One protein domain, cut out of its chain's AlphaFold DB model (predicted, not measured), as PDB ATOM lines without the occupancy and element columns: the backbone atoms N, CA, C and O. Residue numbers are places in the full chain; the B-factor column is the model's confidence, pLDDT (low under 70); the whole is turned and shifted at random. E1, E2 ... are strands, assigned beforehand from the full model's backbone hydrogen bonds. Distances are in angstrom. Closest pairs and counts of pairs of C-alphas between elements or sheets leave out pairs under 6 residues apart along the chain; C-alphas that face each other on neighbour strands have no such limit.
ATOM      1  N   THR A  83      49.704  48.064  50.736       95.62
ATOM      2  CA  THR A  83      48.275  47.794  50.959       95.62
ATOM      3  C   THR A  83      47.404  48.532  49.951       95.62
ATOM      4  O   THR A  83      47.579  49.729  49.734       95.62
ATOM      5  N   TYR A  84      46.418  47.837  49.381       95.81
ATOM      6  CA  TYR A  84      45.492  48.393  48.393       95.81
ATOM      7  C   TYR A  84      44.063  47.881  48.589       95.81
ATOM      8  O   TYR A  84      43.820  46.889  49.277       95.81
ATOM      9  N   ILE A  85      43.121  48.554  47.929       93.62
ATOM     10  CA  ILE A  85      41.740  48.094  47.764       93.62
ATOM     11  C   ILE A  85      41.638  47.397  46.406       93.62
ATOM     12  O   ILE A  85      42.145  47.902  45.402       93.62
ATOM     13  N   PHE A  86      40.969  46.247  46.375       93.31
ATOM     14  CA  PHE A  86      40.773  45.449  45.166       93.31
ATOM     15  C   PHE A  86      39.295  45.379  44.799       93.31
ATOM     16  O   PHE A  86      38.413  45.403  45.660       93.31
ATOM     17  N   ARG A  87      39.008  45.274  43.500       93.75
ATOM     18  CA  ARG A  87      37.632  45.192  43.015       93.75
ATOM     19  C   ARG A  87      37.072  43.804  43.298       93.75
ATOM     20  O   ARG A  87      37.627  42.808  42.845       93.75
ATOM     21  N   LYS A  88      35.930  43.733  43.978       93.00
ATOM     22  CA  LYS A  88      35.217  42.476  44.220       93.00
ATOM     23  C   LYS A  88      34.168  42.226  43.137       93.00
ATOM     24  O   LYS A  88      33.334  43.088  42.873       93.00
ATOM     25  N   LYS A  89      34.172  41.037  42.533       93.44
ATOM     26  CA  LYS A  89      33.156  40.601  41.561       93.44
ATOM     27  C   LYS A  89      32.901  39.105  41.725       93.44
ATOM     28  O   LYS A  89      33.824  38.311  41.626       93.44
ATOM     29  N   GLY A  90      31.655  38.718  42.008       90.62
ATOM     30  CA  GLY A  90      31.275  37.301  42.130       90.62
ATOM     31  C   GLY A  90      31.990  36.529  43.251       90.62
ATOM     32  O   GLY A  90      32.169  35.326  43.131       90.62
ATOM     33  N   GLY A  91      32.433  37.206  44.317       87.56
ATOM     34  CA  GLY A  91      33.209  36.587  45.404       87.56
ATOM     35  C   GLY A  91      34.715  36.485  45.135       87.56
ATOM     36  O   GLY A  91      35.459  36.076  46.020       87.56
ATOM     37  N   GLU A  92      35.172  36.907  43.959       93.31
ATOM     38  CA  GLU A  92      36.583  36.965  43.585       93.31
ATOM     39  C   GLU A  92      37.104  38.408  43.652       93.31
ATOM     40  O   GLU A  92      36.325  39.367  43.605       93.31
ATOM     41  N   LEU A  93      38.426  38.556  43.766       94.38
ATOM     42  CA  LEU A  93      39.117  39.844  43.809       94.38
ATOM     43  C   LEU A  93      39.896  40.057  42.516       94.38
ATOM     44  O   LEU A  93      40.533  39.130  42.014       94.38
ATOM     45  N   PHE A  94      39.847  41.280  42.004       96.00
ATOM     46  CA  PHE A  94      40.506  41.695  40.775       96.00
ATOM     47  C   PHE A  94      41.347  42.940  41.018       96.00
ATOM     48  O   PHE A  94      40.960  43.842  41.768       96.00
ATOM     49  N   ASP A  95      42.491  42.970  40.352       95.12
ATOM     50  CA  ASP A  95      43.377  44.119  40.312       95.12
ATOM     51  C   ASP A  95      42.876  45.174  39.300       95.12
ATOM     52  O   ASP A  95      41.889  44.961  38.590       95.12
ATOM     53  N   ILE A  96      43.526  46.339  39.240       95.75
ATOM     54  CA  ILE A  96      43.145  47.431  38.325       95.75
ATOM     55  C   ILE A  96      43.327  47.061  36.848       95.75
ATOM     56  O   ILE A  96      42.692  47.642  35.974       95.75
ATOM     57  N   LEU A  97      44.178  46.072  36.576       95.31
ATOM     58  CA  LEU A  97      44.392  45.502  35.258       95.31
ATOM     59  C   LEU A  97      43.422  44.357  34.970       95.31
ATOM     60  O   LEU A  97      43.609  43.660  33.980       95.31
ATOM     61  N   GLU A  98      42.388  44.143  35.786       95.06
ATOM     62  CA  GLU A  98      41.381  43.094  35.618       95.06
ATOM     63  C   GLU A  98      41.935  41.660  35.701       95.06
ATOM     64  O   GLU A  98      41.329  40.717  35.176       95.06
ATOM     65  N   ASN A  99      43.094  41.464  36.335       94.50
ATOM     66  CA  ASN A  99      43.608  40.136  36.654       94.50
ATOM     67  C   ASN A  99      43.001  39.653  37.970       94.50
ATOM     68  O   ASN A  99      42.924  40.395  38.950       94.50
ATOM     69  N   LYS A 100      42.611  38.378  38.016       95.81
ATOM     70  CA  LYS A 100      42.134  37.750  39.249       95.81
ATOM     71  C   LYS A 100      43.284  37.621  40.252       95.81
ATOM     72  O   LYS A 100      44.289  36.970  39.969       95.81
ATOM     73  N   CYS A 101      43.118  38.206  41.432       95.75
ATOM     74  CA  CYS A 101      44.064  38.105  42.537       95.75
ATOM     75  C   CYS A 101      43.911  36.775  43.285       95.75
ATOM     76  O   CYS A 101      42.851  36.144  43.280       95.75
ATOM     77  N   VAL A 102      44.969  36.369  43.987       96.19
ATOM     78  CA  VAL A 102      44.971  35.167  44.830       96.19
ATOM     79  C   VAL A 102      44.994  35.571  46.299       96.19
ATOM     80  O   VAL A 102      45.997  36.094  46.780       96.19
ATOM     81  N   LEU A 103      43.913  35.289  47.027       93.00
ATOM     82  CA  LEU A 103      43.868  35.454  48.480       93.00
ATOM     83  C   LEU A 103      44.580  34.272  49.154       93.00
ATOM     84  O   LEU A 103      44.176  33.125  48.972       93.00
ATOM     85  N   VAL A 104      45.656  34.541  49.896       91.00
ATOM     86  CA  VAL A 104      46.501  33.496  50.506       91.00
ATOM     87  C   VAL A 104      46.018  33.112  51.902       91.00
ATOM     88  O   VAL A 104      46.039  31.934  52.228       91.00
ATOM     89  N   ASN A 105      45.543  34.077  52.695       77.44
ATOM     90  CA  ASN A 105      44.975  33.860  54.025       77.44
ATOM     91  C   ASN A 105      43.769  34.786  54.211       77.44
ATOM     92  O   ASN A 105      43.827  35.949  53.811       77.44
ATOM     93  N   ASN A 106      42.707  34.270  54.828       66.12
ATOM     94  CA  ASN A 106      41.523  35.038  55.198       66.12
ATOM     95  C   ASN A 106      41.446  35.090  56.728       66.12
ATOM     96  O   ASN A 106      41.020  34.127  57.366       66.12
ATOM     97  N   THR A 107      41.917  36.178  57.325       62.09
ATOM     98  CA  THR A 107      41.552  36.526  58.701       62.09
ATOM     99  C   THR A 107      40.193  37.214  58.660       62.09
ATOM    100  O   THR A 107      39.938  38.004  57.758       62.09
ATOM    101  N   MET A 108      39.307  36.906  59.617       56.59
ATOM    102  CA  MET A 108      37.976  37.525  59.751       56.59
ATOM    103  C   MET A 108      38.072  38.996  60.197       56.59
ATOM    104  O   MET A 108      37.468  39.396  61.189       56.59
ATOM    105  N   ASN A 109      38.859  39.797  59.485       56.75
ATOM    106  CA  ASN A 109      38.988  41.224  59.701       56.75
ATOM    107  C   ASN A 109      38.153  41.952  58.653       56.75
ATOM    108  O   ASN A 109      38.175  41.648  57.464       56.75
ATOM    109  N   ASN A 110      37.367  42.903  59.142       58.19
ATOM    110  CA  ASN A 110      36.284  43.562  58.423       58.19
ATOM    111  C   ASN A 110      36.789  44.732  57.553       58.19
ATOM    112  O   ASN A 110      36.104  45.747  57.429       58.19
ATOM    113  N   THR A 111      38.019  44.643  57.031       68.19
ATOM    114  CA  THR A 111      38.632  45.696  56.213       68.19
ATOM    115  C   THR A 111      38.680  45.255  54.749       68.19
ATOM    116  O   THR A 111      39.139  44.162  54.429       68.19
ATOM    117  N   ASP A 112      38.224  46.117  53.833       81.88
ATOM    118  CA  ASP A 112      38.333  45.902  52.376       81.88
ATOM    119  C   ASP A 112      39.758  46.191  51.850       81.88
ATOM    120  O   ASP A 112      39.968  46.487  50.669       81.88
ATOM    121  N   GLN A 113      40.752  46.147  52.741       90.25
ATOM    122  CA  GLN A 113      42.148  46.423  52.445       90.25
ATOM    123  C   GLN A 113      42.962  45.138  52.457       90.25
ATOM    124  O   GLN A 113      42.838  44.288  53.339       90.25
ATOM    125  N   TYR A 114      43.849  45.028  51.476       93.50
ATOM    126  CA  TYR A 114      44.662  43.844  51.281       93.50
ATOM    127  C   TYR A 114      46.121  44.221  51.066       93.50
ATOM    128  O   TYR A 114      46.439  45.070  50.231       93.50
ATOM    129  N   LYS A 115      47.015  43.549  51.789       94.69
ATOM    130  CA  LYS A 115      48.460  43.672  51.593       94.69
ATOM    131  C   LYS A 115      48.910  42.748  50.474       94.69
ATOM    132  O   LYS A 115      48.556  41.568  50.469       94.69
ATOM    133  N   ILE A 116      49.745  43.245  49.569       96.75
ATOM    134  CA  ILE A 116      50.392  42.418  48.551       96.75
ATOM    135  C   ILE A 116      51.549  41.669  49.197       96.75
ATOM    136  O   ILE A 116      52.553  42.253  49.593       96.75
ATOM    137  N   LEU A 117      51.416  40.350  49.292       95.94
ATOM    138  CA  LEU A 117      52.470  39.477  49.797       95.94
ATOM    139  C   LEU A 117      53.559  39.259  48.743       95.94
ATOM    140  O   LEU A 117      54.742  39.243  49.067       95.94
ATOM    141  N   LYS A 118      53.143  39.033  47.497       95.56
ATOM    142  CA  LYS A 118      54.030  38.798  46.354       95.56
ATOM    143  C   LYS A 118      53.297  39.072  45.049       95.56
ATOM    144  O   LYS A 118      52.079  38.889  44.969       95.56
ATOM    145  N   ILE A 119      54.047  39.412  44.016       96.44
ATOM    146  CA  ILE A 119      53.575  39.442  42.637       96.44
ATOM    147  C   ILE A 119      54.338  38.348  41.903       96.44
ATOM    148  O   ILE A 119      55.557  38.249  42.030       96.44
ATOM    149  N   LYS A 120      53.613  37.465  41.212       95.69
ATOM    150  CA  LYS A 120      54.227  36.389  40.433       95.69
ATOM    151  C   LYS A 120      53.498  36.210  39.118       95.69
ATOM    152  O   LYS A 120      52.301  35.934  39.121       95.69
ATOM    153  N   LYS A 121      54.231  36.311  38.008       95.06
ATOM    154  CA  LYS A 121      53.674  36.296  36.648       95.06
ATOM    155  C   LYS A 121      52.545  37.322  36.496       95.06
ATOM    156  O   LYS A 121      51.481  37.012  35.983       95.06
ATOM    157  N   GLY A 122      52.756  38.513  37.051       94.62
ATOM    158  CA  GLY A 122      51.774  39.598  37.049       94.62
ATOM    159  C   GLY A 122      50.548  39.400  37.945       94.62
ATOM    160  O   GLY A 122      49.761  40.323  38.103       94.62
ATOM    161  N   ILE A 123      50.407  38.247  38.602       96.81
ATOM    162  CA  ILE A 123      49.297  37.977  39.517       96.81
ATOM    163  C   ILE A 123      49.655  38.462  40.922       96.81
ATOM    164  O   ILE A 123      50.669  38.048  41.495       96.81
ATOM    165  N   CYS A 124      48.785  39.295  41.497       97.31
ATOM    166  CA  CYS A 124      48.881  39.740  42.884       97.31
ATOM    167  C   CYS A 124      48.408  38.642  43.848       97.31
ATOM    168  O   CYS A 124      47.260  38.191  43.793       97.31
ATOM    169  N   TYR A 125      49.286  38.236  44.765       97.12
ATOM    170  CA  TYR A 125      48.948  37.388  45.904       97.12
ATOM    171  C   TYR A 125      48.794  38.273  47.129       97.12
ATOM    172  O   TYR A 125      49.732  38.973  47.516       97.12
ATOM    173  N   ILE A 126      47.620  38.224  47.736       95.69
ATOM    174  CA  ILE A 126      47.182  39.187  48.737       95.69
ATOM    175  C   ILE A 126      46.753  38.504  50.034       95.69
ATOM    176  O   ILE A 126      46.375  37.330  50.042       95.69
ATOM    177  N   ILE A 127      46.823  39.246  51.135       93.19
ATOM    178  CA  ILE A 127      46.340  38.839  52.458       93.19
ATOM    179  C   ILE A 127      45.474  39.950  53.053       93.19
ATOM    180  O   ILE A 127      45.731  41.129  52.805       93.19
ATOM    181  N   THR A 128      44.457  39.571  53.825       88.94
ATOM    182  CA  THR A 128      43.678  40.508  54.647       88.94
ATOM    183  C   THR A 128      44.544  41.091  55.761       88.94
ATOM    184  O   THR A 128      45.451  40.418  56.260       88.94
ATOM    185  N   ILE A 129      44.256  42.335  56.145       81.56
ATOM    186  CA  ILE A 129      44.895  43.033  57.270       81.56
ATOM    187  C   ILE A 129      43.895  43.152  58.415       81.56
ATOM    188  O   ILE A 129      42.738  43.565  58.167       81.56
TER     189      ILE A 129
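What this domain is: This is residues 83 to 129 of the 129 residues of an uncharacterized protein of Bacteroidetes bacterium RIFOXYA12_FULL_38_20 (UniProt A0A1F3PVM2). A strongly twisted sheet of four strands has the long hairpin E5-E6 in its middle, with E1 at one edge and E4 at the other. E1 runs on out of this sheet into the small hairpin E2-E3, which lies on one side of the sheet, and the strand after it, E4, brings the chain back to the far edge. The 47 printed residues hold six named strands, E1 to E6 in chain order, and no named helix: all strand. The large sheet runs E1, E5, E6, E4 and is mixed; the whole is compact, with a radius of gyration of the C-alphas of 9.8 A and spans of 27 by 22 by 14 A.

Where its parts are: Find C-alpha 83 at (48.275, 47.794, 50.959), where E1, residues 83 to 85, begins. E2 is residues 87 to 89, E3 residues 92 to 94 and E4 residues 102 to 105. From C-alpha 113 at (42.148, 46.423, 52.445), E5 runs 19.8 A through residues 113 to 120, bending by 61 degrees at residue 117. E6, residues 123 to 128, covers 16.3 A and ends at C-alpha 128 at (43.678, 40.508, 54.647).

How they stand to each other: Look first at E1, antiparallel to E5, with N 84 and O 114 2.9 A apart. E1 runs on into E2 at 47 degrees. E2 and E3 form a hairpin, with N 94 and O 87 2.8 A apart. The closest C-alphas of E3 and E4, those of Leu 93 and Val 102, are 7.6 A apart. E4 is parallel to E6, at 29 degrees, with N 126 and O 102 2.8 A apart. E5 and E6 form an antiparallel hairpin, at 146 degrees, with N 117 and O 125 2.8 A apart. E2 is apart from E5 and E6.

The domain as a whole: The C-alphas of Asn 110 and Lys 121, the two farthest apart, are 28.8 A from each other. The printed part has no cut, and none of its links is long. Look for low confidence at residues 106 to 111, which are under 70 in pLDDT.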